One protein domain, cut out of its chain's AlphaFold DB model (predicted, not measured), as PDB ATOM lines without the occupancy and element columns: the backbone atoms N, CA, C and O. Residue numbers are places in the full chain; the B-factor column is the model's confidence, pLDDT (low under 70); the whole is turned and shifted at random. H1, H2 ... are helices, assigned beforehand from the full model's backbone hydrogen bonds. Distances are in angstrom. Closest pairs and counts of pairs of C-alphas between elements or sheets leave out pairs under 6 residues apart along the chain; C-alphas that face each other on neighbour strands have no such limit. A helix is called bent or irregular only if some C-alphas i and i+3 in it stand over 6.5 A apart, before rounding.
ATOM      1  N   LEU A 510     -21.109 -59.811  42.014       89.81
ATOM      2  CA  LEU A 510     -21.897 -58.701  42.576       89.81
ATOM      3  C   LEU A 510     -21.185 -57.348  42.429       89.81
ATOM      4  O   LEU A 510     -21.817 -56.349  42.110       89.81
ATOM      5  N   SER A 511     -19.857 -57.331  42.574       91.19
ATOM      6  CA  SER A 511     -19.044 -56.129  42.368       91.19
ATOM      7  C   SER A 511     -19.064 -55.621  40.923       91.19
ATOM      8  O   SER A 511     -18.923 -54.425  40.698       91.19
ATOM      9  N   GLU A 512     -19.215 -56.520  39.948       90.81
ATOM     10  CA  GLU A 512     -19.318 -56.169  38.527       90.81
ATOM     11  C   GLU A 512     -20.671 -55.509  38.245       90.81
ATOM     12  O   GLU A 512     -20.704 -54.412  37.698       90.81
ATOM     13  N   LEU A 513     -21.769 -56.118  38.711       90.44
ATOM     14  CA  LEU A 513     -23.115 -55.537  38.628       90.44
ATOM     15  C   LEU A 513     -23.183 -54.153  39.273       90.44
ATOM     16  O   LEU A 513     -23.714 -53.215  38.682       90.44
ATOM     17  N   LYS A 514     -22.607 -54.030  40.473       92.56
ATOM     18  CA  LYS A 514     -22.561 -52.775  41.219       92.56
ATOM     19  C   LYS A 514     -21.827 -51.687  40.442       92.56
ATOM     20  O   LYS A 514     -22.359 -50.594  40.300       92.56
ATOM     21  N   GLY A 515     -20.655 -52.008  39.891       92.19
ATOM     22  CA  GLY A 515     -19.867 -51.058  39.107       92.19
ATOM     23  C   GLY A 515     -20.602 -50.554  37.864       92.19
ATOM     24  O   GLY A 515     -20.569 -49.359  37.588       92.19
ATOM     25  N   VAL A 516     -21.310 -51.434  37.147       90.81
ATOM     26  CA  VAL A 516     -22.096 -51.036  35.964       90.81
ATOM     27  C   VAL A 516     -23.300 -50.175  36.365       90.81
ATOM     28  O   VAL A 516     -23.569 -49.164  35.721       90.81
ATOM     29  N   ALA A 517     -24.008 -50.522  37.444       91.56
ATOM     30  CA  ALA A 517     -25.133 -49.725  37.936       91.56
ATOM     31  C   ALA A 517     -24.700 -48.305  38.349       91.56
ATOM     32  O   ALA A 517     -25.348 -47.331  37.966       91.56
ATOM     33  N   GLU A 518     -23.584 -48.182  39.074       91.25
ATOM     34  CA  GLU A 518     -22.993 -46.893  39.464       91.25
ATOM     35  C   GLU A 518     -22.550 -46.065  38.239       91.25
ATOM     36  O   GLU A 518     -22.780 -44.857  38.191       91.25
ATOM     37  N   GLU A 519     -21.961 -46.702  37.220       91.19
ATOM     38  CA  GLU A 519     -21.568 -46.051  35.960       91.19
ATOM     39  C   GLU A 519     -22.786 -45.461  35.228       91.19
ATOM     40  O   GLU A 519     -22.782 -44.275  34.891       91.19
ATOM     41  N   ILE A 520     -23.870 -46.233  35.077       90.00
ATOM     42  CA  ILE A 520     -25.110 -45.766  34.431       90.00
ATOM     43  C   ILE A 520     -25.768 -44.647  35.238       90.00
ATOM     44  O   ILE A 520     -26.293 -43.693  34.657       90.00
ATOM     45  N   GLU A 521     -25.764 -44.734  36.571       90.44
ATOM     46  CA  GLU A 521     -26.289 -43.672  37.433       90.44
ATOM     47  C   GLU A 521     -25.588 -42.334  37.146       90.44
ATOM     48  O   GLU A 521     -26.249 -41.308  36.959       90.44
ATOM     49  N   ILE A 522     -24.254 -42.359  37.056       90.06
ATOM     50  CA  ILE A 522     -23.417 -41.186  36.783       90.06
ATOM     51  C   ILE A 522     -23.649 -40.660  35.363       90.06
ATOM     52  O   ILE A 522     -23.873 -39.461  35.184       90.06
ATOM     53  N   GLU A 523     -23.620 -41.535  34.358       88.00
ATOM     54  CA  GLU A 523     -23.797 -41.168  32.945       88.00
ATOM     55  C   GLU A 523     -25.180 -40.576  32.672       88.00
ATOM     56  O   GLU A 523     -25.310 -39.565  31.977       88.00
ATOM     57  N   SER A 524     -26.217 -41.173  33.259       87.00
ATOM     58  CA  SER A 524     -27.599 -40.705  33.133       87.00
ATOM     59  C   SER A 524     -27.927 -39.526  34.045       87.00
ATOM     60  O   SER A 524     -29.028 -38.985  33.954       87.00
ATOM     61  N   LYS A 525     -27.005 -39.124  34.933       89.75
ATOM     62  CA  LYS A 525     -27.234 -38.105  35.970       89.75
ATOM     63  C   LYS A 525     -28.523 -38.375  36.759       89.75
ATOM     64  O   LYS A 525     -29.317 -37.464  36.993       89.75
ATOM     65  N   GLY A 526     -28.749 -39.643  37.104       86.88
ATOM     66  CA  GLY A 526     -29.926 -40.099  37.843       86.88
ATOM     67  C   GLY A 526     -31.247 -40.069  37.072       86.88
ATOM     68  O   GLY A 526     -32.293 -40.214  37.696       86.88
ATOM     69  N   PHE A 527     -31.234 -39.888  35.745       88.25
ATOM     70  CA  PHE A 527     -32.452 -39.863  34.923       88.25
ATOM     71  C   PHE A 527     -33.183 -41.212  34.881       88.25
ATOM     72  O   PHE A 527     -34.402 -41.244  34.737       88.25
ATOM     73  N   TYR A 528     -32.473 -42.331  35.033       88.19
ATOM     74  CA  TYR A 528     -33.087 -43.658  35.064       88.19
ATOM     75  C   TYR A 528     -33.337 -44.125  36.504       88.19
ATOM     76  O   TYR A 528     -32.471 -43.989  37.368       88.19
ATOM     77  N   SER A 529     -34.505 -44.723  36.762       89.62
ATOM     78  CA  SER A 529     -34.824 -45.354  38.054       89.62
ATOM     79  C   SER A 529     -34.181 -46.735  38.214       89.62
ATOM     80  O   SER A 529     -33.860 -47.146  39.327       89.62
ATOM     81  N   TYR A 530     -33.962 -47.444  37.102       90.00
ATOM     82  CA  TYR A 530     -33.462 -48.819  37.098       90.00
ATOM     83  C   TYR A 530     -32.131 -49.015  37.857       90.00
ATOM     84  O   TYR A 530     -32.080 -49.929  38.680       90.00
ATOM     85  N   PRO A 531     -31.084 -48.170  37.689       92.25
ATOM     86  CA  PRO A 531     -29.833 -48.327  38.437       92.25
ATOM     87  C   PRO A 531     -30.034 -48.356  39.954       92.25
ATOM     88  O   PRO A 531     -29.423 -49.169  40.640       92.25
ATOM     89  N   TYR A 532     -30.941 -47.528  40.480       93.12
ATOM     90  CA  TYR A 532     -31.247 -47.504  41.909       93.12
ATOM     91  C   TYR A 532     -31.963 -48.776  42.369       93.12
ATOM     92  O   TYR A 532     -31.618 -49.313  43.418       93.12
ATOM     93  N   GLY A 533     -32.908 -49.294  41.576       92.19
ATOM     94  CA  GLY A 533     -33.556 -50.581  41.851       92.19
ATOM     95  C   GLY A 533     -32.553 -51.740  41.881       92.19
ATOM     96  O   GLY A 533     -32.548 -52.531  42.824       92.19
ATOM     97  N   LEU A 534     -31.636 -51.784  40.910       91.50
ATOM     98  CA  LEU A 534     -30.562 -52.777  40.862       91.50
ATOM     99  C   LEU A 534     -29.613 -52.650  42.067       91.50
ATOM    100  O   LEU A 534     -29.283 -53.653  42.701       91.50
ATOM    101  N   LEU A 535     -29.213 -51.432  42.444       93.88
ATOM    102  CA  LEU A 535     -28.382 -51.189  43.631       93.88
ATOM    103  C   LEU A 535     -29.092 -51.594  44.932       93.88
ATOM    104  O   LEU A 535     -28.446 -52.145  45.825       93.88
ATOM    105  N   THR A 536     -30.411 -51.399  45.028       94.12
ATOM    106  CA  THR A 536     -31.230 -51.919  46.134       94.12
ATOM    107  C   THR A 536     -31.159 -53.446  46.200       94.12
ATOM    108  O   THR A 536     -30.858 -53.992  47.262       94.12
ATOM    109  N   CYS A 537     -31.358 -54.147  45.079       91.12
ATOM    110  CA  CYS A 537     -31.246 -55.609  45.015       91.12
ATOM    111  C   CYS A 537     -29.849 -56.107  45.421       91.12
ATOM    112  O   CYS A 537     -29.729 -57.042  46.215       91.12
ATOM    113  N   ILE A 538     -28.788 -55.468  44.919       91.75
ATOM    114  CA  ILE A 538     -27.396 -55.815  45.244       91.75
ATOM    115  C   ILE A 538     -27.126 -55.640  46.742       91.75
ATOM    116  O   ILE A 538     -26.572 -56.542  47.368       91.75
ATOM    117  N   ALA A 539     -27.558 -54.527  47.339       92.94
ATOM    118  CA  ALA A 539     -27.383 -54.276  48.769       92.94
ATOM    119  C   ALA A 539     -28.077 -55.339  49.640       92.94
ATOM    120  O   ALA A 539     -27.526 -55.767  50.656       92.94
ATOM    121  N   LEU A 540     -29.253 -55.823  49.227       90.75
ATOM    122  CA  LEU A 540     -29.941 -56.919  49.916       90.75
ATOM    123  C   LEU A 540     -29.188 -58.244  49.783       90.75
ATOM    124  O   LEU A 540     -29.049 -58.958  50.773       90.75
ATOM    125  N   LEU A 541     -28.623 -58.548  48.613       88.25
ATOM    126  CA  LEU A 541     -27.765 -59.726  48.421       88.25
ATOM    127  C   LEU A 541     -26.487 -59.662  49.279       88.25
ATOM    128  O   LEU A 541     -25.981 -60.695  49.717       88.25
ATOM    129  N   GLU A 542     -26.006 -58.457  49.590       90.81
ATOM    130  CA  GLU A 542     -24.924 -58.195  50.552       90.81
ATOM    131  C   GLU A 542     -25.401 -58.178  52.022       90.81
ATOM    132  O   GLU A 542     -24.606 -57.948  52.932       90.81
ATOM    133  N   SER A 543     -26.686 -58.462  52.279       91.44
ATOM    134  CA  SER A 543     -27.332 -58.422  53.601       91.44
ATOM    135  C   SER A 543     -27.272 -57.051  54.290       91.44
ATOM    136  O   SER A 543     -27.162 -56.964  55.514       91.44
ATOM    137  N   ASN A 544     -27.356 -55.970  53.512       94.94
ATOM    138  CA  ASN A 544     -27.321 -54.590  53.988       94.94
ATOM    139  C   ASN A 544     -28.651 -53.863  53.708       94.94
ATOM    140  O   ASN A 544     -28.781 -53.118  52.737       94.94
ATOM    141  N   GLU A 545     -29.645 -54.066  54.583       94.44
ATOM    142  CA  GLU A 545     -30.975 -53.439  54.455       94.44
ATOM    143  C   GLU A 545     -30.916 -51.903  54.477       94.44
ATOM    144  O   GLU A 545     -31.653 -51.248  53.743       94.44
ATOM    145  N   THR A 546     -30.012 -51.316  55.267       94.31
ATOM    146  CA  THR A 546     -29.857 -49.857  55.367       94.31
ATOM    147  C   THR A 546     -29.450 -49.239  54.032       94.31
ATOM    148  O   THR A 546     -30.013 -48.226  53.619       94.31
ATOM    149  N   GLU A 547     -28.487 -49.849  53.342       95.06
ATOM    150  CA  GLU A 547     -28.055 -49.388  52.021       95.06
ATOM    151  C   GLU A 547     -29.147 -49.612  50.969       95.06
ATOM    152  O   GLU A 547     -29.390 -48.746  50.134       95.06
ATOM    153  N   ALA A 548     -29.867 -50.733  51.046       94.94
ATOM    154  CA  ALA A 548     -30.971 -51.021  50.137       94.94
ATOM    155  C   ALA A 548     -32.072 -49.946  50.205       94.94
ATOM    156  O   ALA A 548     -32.512 -49.439  49.168       94.94
ATOM    157  N   ILE A 549     -32.462 -49.557  51.425       95.44
ATOM    158  CA  ILE A 549     -33.429 -48.480  51.687       95.44
ATOM    159  C   ILE A 549     -32.888 -47.131  51.204       95.44
ATOM    160  O   ILE A 549     -33.635 -46.347  50.620       95.44
ATOM    161  N   LEU A 550     -31.599 -46.851  51.410       95.00
ATOM    162  CA  LEU A 550     -30.975 -45.614  50.941       95.00
ATOM    163  C   LEU A 550     -31.080 -45.475  49.417       95.00
ATOM    164  O   LEU A 550     -31.509 -44.431  48.927       95.00
ATOM    165  N   GLN A 551     -30.721 -46.519  48.670       95.31
ATOM    166  CA  GLN A 551     -30.766 -46.505  47.204       95.31
ATOM    167  C   GLN A 551     -32.202 -46.373  46.684       95.31
ATOM    168  O   GLN A 551     -32.474 -45.548  45.810       95.31
ATOM    169  N   ALA A 552     -33.148 -47.070  47.314       95.12
ATOM    170  CA  ALA A 552     -34.565 -46.929  47.008       95.12
ATOM    171  C   ALA A 552     -35.065 -45.496  47.290       95.12
ATOM    172  O   ALA A 552     -35.761 -44.898  46.474       95.12
ATOM    173  N   THR A 553     -34.638 -44.887  48.400       94.75
ATOM    174  CA  THR A 553     -34.981 -43.500  48.753       94.75
ATOM    175  C   THR A 553     -34.444 -42.501  47.726       94.75
ATOM    176  O   THR A 553     -35.162 -41.581  47.335       94.75
ATOM    177  N   LYS A 554     -33.215 -42.687  47.225       94.69
ATOM    178  CA  LYS A 554     -32.673 -41.850  46.140       94.69
ATOM    179  C   LYS A 554     -33.536 -41.932  44.882       94.69
ATOM    180  O   LYS A 554     -33.851 -40.894  44.302       94.69
ATOM    181  N   SER A 555     -33.971 -43.139  44.510       94.44
ATOM    182  CA  SER A 555     -34.908 -43.322  43.397       94.44
ATOM    183  C   SER A 555     -36.215 -42.566  43.626       94.44
ATOM    184  O   SER A 555     -36.700 -41.916  42.708       94.44
ATOM    185  N   LEU A 556     -36.787 -42.620  44.834       93.19
ATOM    186  CA  LEU A 556     -38.036 -41.918  45.155       93.19
ATOM    187  C   LEU A 556     -37.901 -40.401  45.051       93.19
ATOM    188  O   LEU A 556     -38.800 -39.747  44.534       93.19
ATOM    189  N   ILE A 557     -36.778 -39.841  45.496       93.44
ATOM    190  CA  ILE A 557     -36.545 -38.396  45.425       93.44
ATOM    191  C   ILE A 557     -36.467 -37.910  43.968       93.44
ATOM    192  O   ILE A 557     -36.973 -36.833  43.658       93.44
ATOM    193  N   LEU A 558     -35.833 -38.683  43.083       92.56
ATOM    194  CA  LEU A 558     -35.637 -38.295  41.681       92.56
ATOM    195  C   LEU A 558     -36.846 -38.606  40.799       92.56
ATOM    196  O   LEU A 558     -37.146 -37.849  39.877       92.56
ATOM    197  N   HIS A 559     -37.530 -39.718  41.067       92.44
ATOM    198  CA  HIS A 559     -38.539 -40.278  40.166       92.44
ATOM    199  C   HIS A 559     -39.952 -40.227  40.727       92.44
ATOM    200  O   HIS A 559     -40.899 -40.281  39.949       92.44
ATOM    201  N   GLU A 560     -40.114 -40.093  42.045       90.44
ATOM    202  CA  GLU A 560     -41.415 -40.041  42.719       90.44
ATOM    203  C   GLU A 560     -42.357 -41.148  42.180       90.44
ATOM    204  O   GLU A 560     -41.995 -42.328  42.201       90.44
ATOM    205  N   LEU A 561     -43.543 -40.804  41.657       89.12
ATOM    206  CA  LEU A 561     -44.501 -41.788  41.134       89.12
ATOM    207  C   LEU A 561     -44.115 -42.356  39.760       89.12
ATOM    208  O   LEU A 561     -44.633 -43.407  39.383       89.12
ATOM    209  N   CYS A 562     -43.182 -41.742  39.027       89.19
ATOM    210  CA  CYS A 562     -42.689 -42.301  37.763       89.19
ATOM    211  C   CYS A 562     -41.971 -43.645  37.973       89.19
ATOM    212  O   CYS A 562     -41.941 -44.470  37.064       89.19
ATOM    213  N   ALA A 563     -41.447 -43.908  39.178       89.81
ATOM    214  CA  ALA A 563     -40.831 -45.187  39.530       89.81
ATOM    215  C   ALA A 563     -41.824 -46.238  40.062       89.81
ATOM    216  O   ALA A 563     -41.383 -47.298  40.502       89.81
ATOM    217  N   LYS A 564     -43.146 -45.991  40.027       91.19
ATOM    218  CA  LYS A 564     -44.163 -46.889  40.610       91.19
ATOM    219  C   LYS A 564     -43.953 -48.354  40.218       91.19
ATOM    220  O   LYS A 564     -43.870 -49.199  41.101       91.19
ATOM    221  N   ALA A 565     -43.786 -48.650  38.928       90.25
ATOM    222  CA  ALA A 565     -43.559 -50.020  38.458       90.25
ATOM    223  C   ALA A 565     -42.350 -50.689  39.142       90.25
ATOM    224  O   ALA A 565     -42.484 -51.781  39.684       90.25
ATOM    225  N   THR A 566     -41.215 -49.984  39.234       89.94
ATOM    226  CA  THR A 566     -39.999 -50.471  39.906       89.94
ATOM    227  C   THR A 566     -40.254 -50.843  41.371       89.94
ATOM    228  O   THR A 566     -39.771 -51.867  41.842       89.94
ATOM    229  N   PHE A 567     -41.033 -50.040  42.103       93.31
ATOM    230  CA  PHE A 567     -41.338 -50.310  43.514       93.31
ATOM    231  C   PHE A 567     -42.312 -51.471  43.715       93.31
ATOM    232  O   PHE A 567     -42.157 -52.230  44.674       93.31
ATOM    233  N   TYR A 568     -43.278 -51.643  42.810       93.38
ATOM    234  CA  TYR A 568     -44.148 -52.820  42.811       93.38
ATOM    235  C   TYR A 568     -43.348 -54.099  42.533       93.38
ATOM    236  O   TYR A 568     -43.530 -55.084  43.248       93.38
ATOM    237  N   ASP A 569     -42.422 -54.070  41.571       90.44
ATOM    238  CA  ASP A 569     -41.560 -55.214  41.252       90.44
ATOM    239  C   ASP A 569     -40.665 -55.595  42.443       90.44
ATOM    240  O   ASP A 569     -40.620 -56.762  42.843       90.44
ATOM    241  N   LEU A 570     -40.021 -54.606  43.080       91.31
ATOM    242  CA  LEU A 570     -39.224 -54.815  44.295       91.31
ATOM    243  C   LEU A 570     -40.066 -55.401  45.436       91.31
ATOM    244  O   LEU A 570     -39.637 -56.333  46.118       91.31
ATOM    245  N   PHE A 571     -41.275 -54.883  45.656       93.31
ATOM    246  CA  PHE A 571     -42.160 -55.409  46.692       93.31
ATOM    247  C   PHE A 571     -42.547 -56.860  46.420       93.31
ATOM    248  O   PHE A 571     -42.427 -57.702  47.308       93.31
ATOM    249  N   GLU A 572     -42.951 -57.186  45.194       92.25
ATOM    250  CA  GLU A 572     -43.309 -58.554  44.820       92.25
ATOM    251  C   GLU A 572     -42.138 -59.529  44.989       92.25
ATOM    252  O   GLU A 572     -42.338 -60.648  45.478       92.25
ATOM    253  N   GLN A 573     -40.917 -59.092  44.673       88.56
ATOM    254  CA  GLN A 573     -39.698 -59.880  44.843       88.56
ATOM    255  C   GLN A 573     -39.356 -60.137  46.321       88.56
ATOM    256  O   GLN A 573     -38.949 -61.249  46.670       88.56
ATOM    257  N   PHE A 574     -39.539 -59.148  47.204       89.06
ATOM    258  CA  PHE A 574     -39.063 -59.209  48.595       89.06
ATOM    259  C   PHE A 574     -40.154 -59.378  49.665       89.06
ATOM    260  O   PHE A 574     -39.810 -59.576  50.834       89.06
ATOM    261  N   LYS A 575     -41.449 -59.396  49.317       87.56
ATOM    262  CA  LYS A 575     -42.564 -59.517  50.287       87.56
ATOM    263  C   LYS A 575     -42.492 -60.747  51.197       87.56
ATOM    264  O   LYS A 575     -42.969 -60.704  52.327       87.56
ATOM    265  N   ASN A 576     -41.886 -61.831  50.709       87.88
ATOM    266  CA  ASN A 576     -41.718 -63.094  51.435       87.88
ATOM    267  C   ASN A 576     -40.286 -63.300  51.968       87.88
ATOM    268  O   ASN A 576     -39.948 -64.408  52.384       87.88
ATOM    269  N   SER A 577     -39.431 -62.275  51.912       87.69
ATOM    270  CA  SER A 577     -38.044 -62.353  52.380       87.69
ATOM    271  C   SER A 577     -37.924 -62.187  53.902       87.69
ATOM    272  O   SER A 577     -38.863 -61.763  54.580       87.69
ATOM    273  N   GLU A 578     -36.750 -62.514  54.449       90.44
ATOM    274  CA  GLU A 578     -36.435 -62.326  55.876       90.44
ATOM    275  C   GLU A 578     -36.085 -60.864  56.233       90.44
ATOM    276  O   GLU A 578     -35.994 -60.522  57.414       90.44
ATOM    277  N   TYR A 579     -35.928 -59.991  55.229       92.56
ATOM    278  CA  TYR A 579     -35.559 -58.582  55.385       92.56
ATOM    279  C   TYR A 579     -36.773 -57.743  55.810       92.56
ATOM    280  O   TYR A 579     -37.615 -57.353  54.997       92.56
ATOM    281  N   ASN A 580     -36.910 -57.503  57.116       91.50
ATOM    282  CA  ASN A 580     -38.093 -56.833  57.660       91.50
ATOM    283  C   ASN A 580     -38.107 -55.322  57.392       91.50
ATOM    284  O   ASN A 580     -39.176 -54.786  57.123       91.50
ATOM    285  N   GLN A 581     -36.957 -54.642  57.425       93.94
ATOM    286  CA  GLN A 581     -36.907 -53.183  57.279       93.94
ATOM    287  C   GLN A 581     -37.264 -52.762  55.855       93.94
ATOM    288  O   GLN A 581     -38.073 -51.855  55.668       93.94
ATOM    289  N   ILE A 582     -36.702 -53.436  54.846       93.75
ATOM    290  CA  ILE A 582     -37.017 -53.119  53.447       93.75
ATOM    291  C   ILE A 582     -38.473 -53.453  53.110       93.75
ATOM    292  O   ILE A 582     -39.116 -52.706  52.382       93.75
ATOM    293  N   LYS A 583     -39.022 -54.538  53.667       93.50
ATOM    294  CA  LYS A 583     -40.427 -54.909  53.471       93.50
ATOM    295  C   LYS A 583     -41.362 -53.829  54.011       93.50
ATOM    296  O   LYS A 583     -42.266 -53.409  53.292       93.50
ATOM    297  N   ASP A 584     -41.119 -53.364  55.234       94.19
ATOM    298  CA  ASP A 584     -41.916 -52.302  55.851       94.19
ATOM    299  C   ASP A 584     -41.799 -50.994  55.043       94.19
ATOM    300  O   ASP A 584     -42.806 -50.336  54.780       94.19
ATOM    301  N   PHE A 585     -40.595 -50.662  54.565       94.94
ATOM    302  CA  PHE A 585     -40.349 -49.501  53.704       94.94
ATOM    303  C   PHE A 585     -41.087 -49.579  52.356       94.94
ATOM    304  O   PHE A 585     -41.725 -48.609  51.941       94.94
ATOM    305  N   LEU A 586     -41.020 -50.718  51.661       94.94
ATOM    306  CA  LEU A 586     -41.691 -50.915  50.371       94.94
ATOM    307  C   LEU A 586     -43.215 -50.889  50.531       94.94
ATOM    308  O   LEU A 586     -43.906 -50.305  49.698       94.94
ATOM    309  N   GLN A 587     -43.736 -51.460  51.621       94.75
ATOM    310  CA  GLN A 587     -45.161 -51.409  51.933       94.75
ATOM    311  C   GLN A 587     -45.639 -49.972  52.197       94.75
ATOM    312  O   GLN A 587     -46.655 -49.571  51.632       94.75
ATOM    313  N   ASP A 588     -44.914 -49.187  53.005       94.56
ATOM    314  CA  ASP A 588     -45.213 -47.757  53.219       94.56
ATOM    315  C   ASP A 588     -45.171 -46.974  51.900       94.56
ATOM    316  O   ASP A 588     -46.070 -46.192  51.599       94.56
ATOM    317  N   THR A 589     -44.162 -47.244  51.071       94.25
ATOM    318  CA  THR A 589     -43.973 -46.575  49.779       94.25
ATOM    319  C   THR A 589     -45.124 -46.849  48.811       94.25
ATOM    320  O   THR A 589     -45.628 -45.915  48.189       94.25
ATOM    321  N   ILE A 590     -45.575 -48.103  48.693       94.88
ATOM    322  CA  ILE A 590     -46.718 -48.461  47.839       94.88
ATOM    323  C   ILE A 590     -47.995 -47.780  48.332       94.88
ATOM    324  O   ILE A 590     -48.700 -47.170  47.530       94.88
ATOM    325  N   LEU A 591     -48.261 -47.816  49.642       93.81
ATOM    326  CA  LEU A 591     -49.426 -47.147  50.229       93.81
ATOM    327  C   LEU A 591     -49.404 -45.638  49.962       93.81
ATOM    328  O   LEU A 591     -50.427 -45.065  49.595       93.81
ATOM    329  N   PHE A 592     -48.237 -45.006  50.091       92.75
ATOM    330  CA  PHE A 592     -48.054 -43.601  49.741       92.75
ATOM    331  C   PHE A 592     -48.327 -43.338  48.253       92.75
ATOM    332  O   PHE A 592     -49.055 -42.405  47.928       92.75
ATOM    333  N   MET A 593     -47.790 -44.150  47.335       92.75
ATOM    334  CA  MET A 593     -48.027 -43.970  45.895       92.75
ATOM    335  C   MET A 593     -49.513 -44.100  45.535       92.75
ATOM    336  O   MET A 593     -50.010 -43.310  44.736       92.75
ATOM    337  N   GLU A 594     -50.227 -45.053  46.138       92.12
ATOM    338  CA  GLU A 594     -51.678 -45.231  45.967       92.12
ATOM    339  C   GLU A 594     -52.485 -44.054  46.541       92.12
ATOM    340  O   GLU A 594     -53.498 -43.656  45.962       92.12
ATOM    341  N   GLU A 595     -52.028 -43.470  47.652       90.62
ATOM    342  CA  GLU A 595     -52.640 -42.303  48.300       90.62
ATOM    343  C   GLU A 595     -52.648 -41.075  47.375       90.62
ATOM    344  O   GLU A 595     -53.664 -40.382  47.278       90.62
ATOM    345  N   VAL A 596     -51.539 -40.810  46.671       88.69
ATOM    346  CA  VAL A 596     -51.337 -39.550  45.928       88.69
ATOM    347  C   VAL A 596     -51.550 -39.651  44.409       88.69
ATOM    348  O   VAL A 596     -51.537 -38.628  43.725       88.69
ATOM    349  N   GLU A 597     -51.795 -40.848  43.864       88.31
ATOM    350  CA  GLU A 597     -51.843 -41.119  42.413       88.31
ATOM    351  C   GLU A 597     -52.829 -40.237  41.634       88.31
ATOM    352  O   GLU A 597     -52.503 -39.739  40.558       88.31
ATOM    353  N   LYS A 598     -54.035 -40.012  42.167       82.19
ATOM    354  CA  LYS A 598     -55.123 -39.358  41.416       82.19
ATOM    355  C   LYS A 598     -54.847 -37.903  41.029       82.19
ATOM    356  O   LYS A 598     -55.446 -37.433  40.069       82.19
ATOM    357  N   ASN A 599     -53.979 -37.209  41.765       73.31
ATOM    358  CA  ASN A 599     -53.697 -35.780  41.584       73.31
ATOM    359  C   ASN A 599     -52.197 -35.508  41.381       73.31
ATOM    360  O   ASN A 599     -51.718 -34.403  41.642       73.31
ATOM    361  N   TYR A 600     -51.441 -36.522  40.963       81.88
ATOM    362  CA  TYR A 600     -49.997 -36.421  40.839       81.88
ATOM    363  C   TYR A 600     -49.556 -35.761  39.527       81.88
ATOM    364  O   TYR A 600     -50.056 -36.074  38.448       81.88
ATOM    365  N   TYR A 601     -48.535 -34.910  39.625       79.69
ATOM    366  CA  TYR A 601     -47.728 -34.451  38.501       79.69
ATOM    367  C   TYR A 601     -46.249 -34.448  38.902       79.69
ATOM    368  O   TYR A 601     -45.899 -34.137  40.045       79.69
ATOM    369  N   TYR A 602     -45.386 -34.795  37.949       85.00
ATOM    370  CA  TYR A 602     -43.946 -34.911  38.167       85.00
ATOM    371  C   TYR A 602     -43.290 -33.535  38.322       85.00
ATOM    372  O   TYR A 602     -43.380 -32.703  37.419       85.00
ATOM    373  N   ASN A 603     -42.650 -33.283  39.471       83.75
ATOM    374  CA  ASN A 603     -41.984 -32.004  39.757       83.75
ATOM    375  C   ASN A 603     -40.849 -32.124  40.798       83.75
ATOM    376  O   ASN A 603     -40.908 -31.440  41.822       83.75
ATOM    377  N   PRO A 604     -39.838 -32.991  40.626       82.19
ATOM    378  CA  PRO A 604     -38.765 -33.117  41.614       82.19
ATOM    379  C   PRO A 604     -37.982 -31.800  41.755       82.19
ATOM    380  O   PRO A 604     -37.492 -31.240  40.777       82.19
ATOM    381  N   GLU A 605     -37.835 -31.294  42.983       83.06
ATOM    382  CA  GLU A 605     -37.099 -30.042  43.242       83.06
ATOM    383  C   GLU A 605     -35.584 -30.249  43.384       83.06
ATOM    384  O   GLU A 605     -34.786 -29.321  43.202       83.06
ATOM    385  N   LEU A 606     -35.171 -31.465  43.746       89.62
ATOM    386  CA  LEU A 606     -33.776 -31.797  43.997       89.62
ATOM    387  C   LEU A 606     -33.128 -32.387  42.743       89.62
ATOM    388  O   LEU A 606     -33.527 -33.440  42.259       89.62
ATOM    389  N   SER A 607     -32.076 -31.733  42.248       88.94
ATOM    390  CA  SER A 607     -31.257 -32.292  41.170       88.94
ATOM    391  C   SER A 607     -30.339 -33.405  41.682       88.94
ATOM    392  O   SER A 607     -29.848 -33.350  42.814       88.94
ATOM    393  N   TRP A 608     -30.027 -34.371  40.815       92.94
ATOM    394  CA  TRP A 608     -29.099 -35.474  41.098       92.94
ATOM    395  C   TRP A 608     -27.750 -35.007  41.672       92.94
ATOM    396  O   TRP A 608     -27.259 -35.541  42.664       92.94
ATOM    397  N   GLU A 609     -27.184 -33.928  41.126       91.56
ATOM    398  CA  GLU A 609     -25.904 -33.357  41.574       91.56
ATOM    399  C   GLU A 609     -25.936 -32.846  43.022       91.56
ATOM    400  O   GLU A 609     -24.902 -32.813  43.696       91.56
ATOM    401  N   LYS A 610     -27.106 -32.392  43.492       91.81
ATOM    402  CA  LYS A 610     -27.316 -31.976  44.883       91.81
ATOM    403  C   LYS A 610     -27.582 -33.188  45.764       91.81
ATOM    404  O   LYS A 610     -26.968 -33.283  46.823       91.81
ATOM    405  N   LEU A 611     -28.426 -34.111  45.299       92.81
ATOM    406  CA  LEU A 611     -28.735 -35.369  45.979       92.81
ATOM    407  C   LEU A 611     -27.456 -36.136  46.343       92.81
ATOM    408  O   LEU A 611     -27.266 -36.494  47.501       92.81
ATOM    409  N   ASN A 612     -26.516 -36.265  45.405       88.56
ATOM    410  CA  ASN A 612     -25.260 -36.994  45.617       88.56
ATOM    411  C   ASN A 612     -24.243 -36.304  46.539       88.56
ATOM    412  O   ASN A 612     -23.204 -36.882  46.854       88.56
ATOM    413  N   LYS A 613     -24.522 -35.080  47.003       91.31
ATOM    414  CA  LYS A 613     -23.700 -34.365  47.997       91.31
ATOM    415  C   LYS A 613     -24.313 -34.383  49.398       91.31
ATOM    416  O   LYS A 613     -23.682 -33.893  50.335       91.31
ATOM    417  N   MET A 614     -25.538 -34.881  49.544       93.50
ATOM    418  CA  MET A 614     -26.235 -34.951  50.826       93.50
ATOM    419  C   MET A 614     -25.769 -36.166  51.632       93.50
ATOM    420  O   MET A 614     -25.398 -37.192  51.066       93.50
ATOM    421  N   SER A 615     -25.786 -36.054  52.965       93.12
ATOM    422  CA  SER A 615     -25.578 -37.220  53.829       93.12
ATOM    423  C   SER A 615     -26.809 -38.128  53.809       93.12
ATOM    424  O   SER A 615     -27.912 -37.681  53.487       93.12
ATOM    425  N   ASN A 616     -26.636 -39.387  54.205       90.00
ATOM    426  CA  ASN A 616     -27.729 -40.359  54.256       90.00
ATOM    427  C   ASN A 616     -28.883 -39.865  55.142       90.00
ATOM    428  O   ASN A 616     -30.043 -39.947  54.750       90.00
ATOM    429  N   GLU A 617     -28.574 -39.270  56.298       90.31
ATOM    430  CA  GLU A 617     -29.583 -38.705  57.200       90.31
ATOM    431  C   GLU A 617     -30.331 -37.536  56.551       90.31
ATOM    432  O   GLU A 617     -31.545 -37.409  56.712       90.31
ATOM    433  N   ALA A 618     -29.624 -36.692  55.795       92.12
ATOM    434  CA  ALA A 618     -30.230 -35.565  55.100       92.12
ATOM    435  C   ALA A 618     -31.187 -36.024  53.987       92.12
ATOM    436  O   ALA A 618     -32.217 -35.384  53.782       92.12
ATOM    437  N   LEU A 619     -30.881 -37.128  53.296       92.88
ATOM    438  CA  LEU A 619     -31.751 -37.708  52.268       92.88
ATOM    439  C   LEU A 619     -33.047 -38.260  52.863       92.88
ATOM    440  O   LEU A 619     -34.122 -37.957  52.348       92.88
ATOM    441  N   THR A 620     -32.965 -38.994  53.975       89.00
ATOM    442  CA  THR A 620     -34.155 -39.503  54.672       89.00
ATOM    443  C   THR A 620     -35.047 -38.359  55.150       89.00
ATOM    444  O   THR A 620     -36.249 -38.368  54.901       89.00
ATOM    445  N   VAL A 621     -34.465 -37.334  55.785       92.25
ATOM    446  CA  VAL A 621     -35.220 -36.158  56.249       92.25
ATOM    447  C   VAL A 621     -35.865 -35.412  55.080       92.25
ATOM    448  O   VAL A 621     -37.012 -34.981  55.190       92.25
ATOM    449  N   TYR A 622     -35.153 -35.272  53.958       94.19
ATOM    450  CA  TYR A 622     -35.692 -34.638  52.759       94.19
ATOM    451  C   TYR A 622     -36.883 -35.416  52.195       94.19
ATOM    452  O   TYR A 622     -37.916 -34.810  51.922       94.19
ATOM    453  N   TRP A 623     -36.767 -36.740  52.051       93.06
ATOM    454  CA  TRP A 623     -37.849 -37.563  51.509       93.06
ATOM    455  C   TRP A 623     -39.109 -37.522  52.378       93.06
ATOM    456  O   TRP A 623     -40.203 -37.357  51.846       93.06
ATOM    457  N   GLU A 624     -38.978 -37.583  53.705       92.19
ATOM    458  CA  GLU A 624     -40.134 -37.451  54.604       92.19
ATOM    459  C   GLU A 624     -40.822 -36.084  54.459       92.19
ATOM    460  O   GLU A 624     -42.038 -36.023  54.279       92.19
ATOM    461  N   GLY A 625     -40.052 -34.989  54.429       91.44
ATOM    462  CA  GLY A 625     -40.610 -33.656  54.170       91.44
ATOM    463  C   GLY A 625     -41.262 -33.547  52.788       91.44
ATOM    464  O   GLY A 625     -42.292 -32.889  52.628       91.44
ATOM    465  N   ARG A 626     -40.701 -34.238  51.794       90.81
ATOM    466  CA  ARG A 626     -41.227 -34.277  50.431       90.81
ATOM    467  C   ARG A 626     -42.536 -35.062  50.329       90.81
ATOM    468  O   ARG A 626     -43.435 -34.618  49.617       90.81
ATOM    469  N   LYS A 627     -42.691 -36.176  51.054       90.44
ATOM    470  CA  LYS A 627     -43.966 -36.914  51.144       90.44
ATOM    471  C   LYS A 627     -45.084 -36.018  51.672       90.44
ATOM    472  O   LYS A 627     -46.169 -35.996  51.092       90.44
ATOM    473  N   ASP A 628     -44.812 -35.249  52.724       89.88
ATOM    474  CA  ASP A 628     -45.785 -34.311  53.290       89.88
ATOM    475  C   ASP A 628     -46.154 -33.203  52.301       89.88
ATOM    476  O   ASP A 628     -47.327 -32.853  52.176       89.88
ATOM    477  N   GLU A 629     -45.191 -32.671  51.553       88.38
ATOM    478  CA  GLU A 629     -45.474 -31.693  50.504       88.38
ATOM    479  C   GLU A 629     -46.392 -32.276  49.424       88.38
ATOM    480  O   GLU A 629     -47.412 -31.668  49.109       88.38
ATOM    481  N   ILE A 630     -46.071 -33.468  48.899       88.44
ATOM    482  CA  ILE A 630     -46.853 -34.139  47.847       88.44
ATOM    483  C   ILE A 630     -48.287 -34.414  48.328       88.44
ATOM    484  O   ILE A 630     -49.229 -34.105  47.599       88.44
ATOM    485  N   ARG A 631     -48.476 -34.905  49.560       88.31
ATOM    486  CA  ARG A 631     -49.810 -35.127  50.159       88.31
ATOM    487  C   ARG A 631     -50.652 -33.858  50.254       88.31
ATOM    488  O   ARG A 631     -51.871 -33.918  50.138       88.31
ATOM    489  N   ASN A 632     -50.006 -32.719  50.490       85.38
ATOM    490  CA  ASN A 632     -50.670 -31.434  50.697       85.38
ATOM    491  C   ASN A 632     -50.789 -30.591  49.415       85.38
ATOM    492  O   ASN A 632     -51.189 -29.425  49.490       85.38
ATOM    493  N   ARG A 633     -50.458 -31.142  48.237       80.38
ATOM    494  CA  ARG A 633     -50.622 -30.427  46.965       80.38
ATOM    495  C   ARG A 633     -52.095 -30.185  46.661       80.38
ATOM    496  O   ARG A 633     -52.932 -31.078  46.769       80.38
ATOM    497  N   LEU A 634     -52.397 -28.953  46.259       69.25
ATOM    498  CA  LEU A 634     -53.726 -28.580  45.787       69.25
ATOM    499  C   LEU A 634     -54.027 -29.346  44.493       69.25
ATOM    500  O   LEU A 634     -53.178 -29.418  43.604       69.25
ATOM    501  N   SER A 635     -55.234 -29.902  44.387       62.06
ATOM    502  CA  SER A 635     -55.730 -30.435  43.121       62.06
ATOM    503  C   SER A 635     -55.743 -29.307  42.094       62.06
ATOM    504  O   SER A 635     -56.289 -28.240  42.375       62.06
ATOM    505  N   PHE A 636     -55.162 -29.533  40.918       57.62
ATOM    506  CA  PHE A 636     -55.407 -28.645  39.791       57.62
ATOM    507  C   PHE A 636     -56.905 -28.697  39.474       57.62
ATOM    508  O   PHE A 636     -57.398 -29.700  38.959       57.62
ATOM    509  N   ASP A 637     -57.628 -27.627  39.805       46.56
ATOM    510  CA  ASP A 637     -58.861 -27.312  39.100       46.56
ATOM    511  C   ASP A 637     -58.455 -27.104  37.636       46.56
ATOM    512  O   ASP A 637     -57.641 -26.238  37.319       46.56
ATOM    513  N   THR A 638     -58.937 -27.981  36.761       40.12
ATOM    514  CA  THR A 638     -58.751 -27.895  35.311       40.12
ATOM    515  C   THR A 638     -59.293 -26.556  34.802       40.12
ATOM    516  O   THR A 638     -60.509 -26.355  34.855       40.12
ATOM    517  N   GLU A 639     -58.417 -25.666  34.320       33.12
ATOM    518  CA  GLU A 639     -58.782 -24.580  33.391       33.12
ATOM    519  C   GLU A 639     -58.928 -25.108  31.961       33.12
ATOM    520  O   GLU A 639     -58.053 -25.898  31.525       33.12
TER     521      GLU A 639
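What this domain is: This is residues 510 to 639 of the 639 residues of an uncharacterized protein of Flavobacterium hydrophilum (UniProt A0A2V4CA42). Four helical pieces, H2, the two arms H3a and H3b of one bent helix, and H4, stand side by side in an up-and-down bundle, each running against the one before it. H1 packs along H2 at one side, H6 crosses H3a at a steep angle on another, and the short H5 sits near the end of H3a. The 130 printed residues, with six named helices, H1 to H6 in that order, and no named strand, are all helix in class. The whole is compact, with a radius of gyration of the C-alphas of 14.8 A, and spans 51 by 33 by 24 A.

How they stand to each other: H1, residues 510 to 523, and H2, residues 530 to 541, touch as a helical hairpin; their closest C-alphas, Ala 517 and Pro 531, are 4.9 A apart. H3, residues 545 to 574, was assigned as one helix by its hydrogen bonds but is bent, with C-alphas 558 and 561 9.5 A apart; its arms are H3a, residues 545 to 558, and H3b, residues 561 to 574. H2 and H3a form a second helical hairpin at a shallow tilt of 9 degrees, opposite ways, closest at the C-alphas of Thr 536 and Ala 548, 4.1 A. H3a and H3b are close but not clearly touching. H3b and H4, residues 580 to 599, form a third helical hairpin, closest at the C-alphas of Phe 571 and Leu 586, 5.8 A; their shallow tilt of 32 degrees is only just short of steep. H3b and H4 are irregular: C-alphas 562 and 565 are 7.8 A apart, C-alphas 595 and 598 7.9 A. H5, residues 608 to 611, touches no helix but is near H3a. H6, residues 616 to 631, touches H3a at a steep tilt of 48 degrees, the same way, closest at the C-alphas of Ile 557 and Trp 623, 6.3 A. H1 and H6 are apart. Every O i to N i+4 pair is within hydrogen-bond range in H1, H2, H3a and H6, against 8 of 10 in H3b and 14 of 16 in H4; H5 is too short for such a pair.

Where its parts are: H1 begins at C-alpha 510, (-21.897, -58.701, 42.576), and is 20.1 A long. H2 measures 16.7 A, H3a 20.4 A, H3b 19.7 A, H4 30.7 A and H5 4.9 A. H6, 23.1 A long, ends at C-alpha 631, (-49.810, -35.127, 50.159).

The domain as a whole: The C-alphas of Ser 511 and Glu 639, 51.5 A apart, are the two farthest apart. The printed part has no cut and no long link. Its mean pLDDT is 89.0, and residues 634 to 639 are under 70.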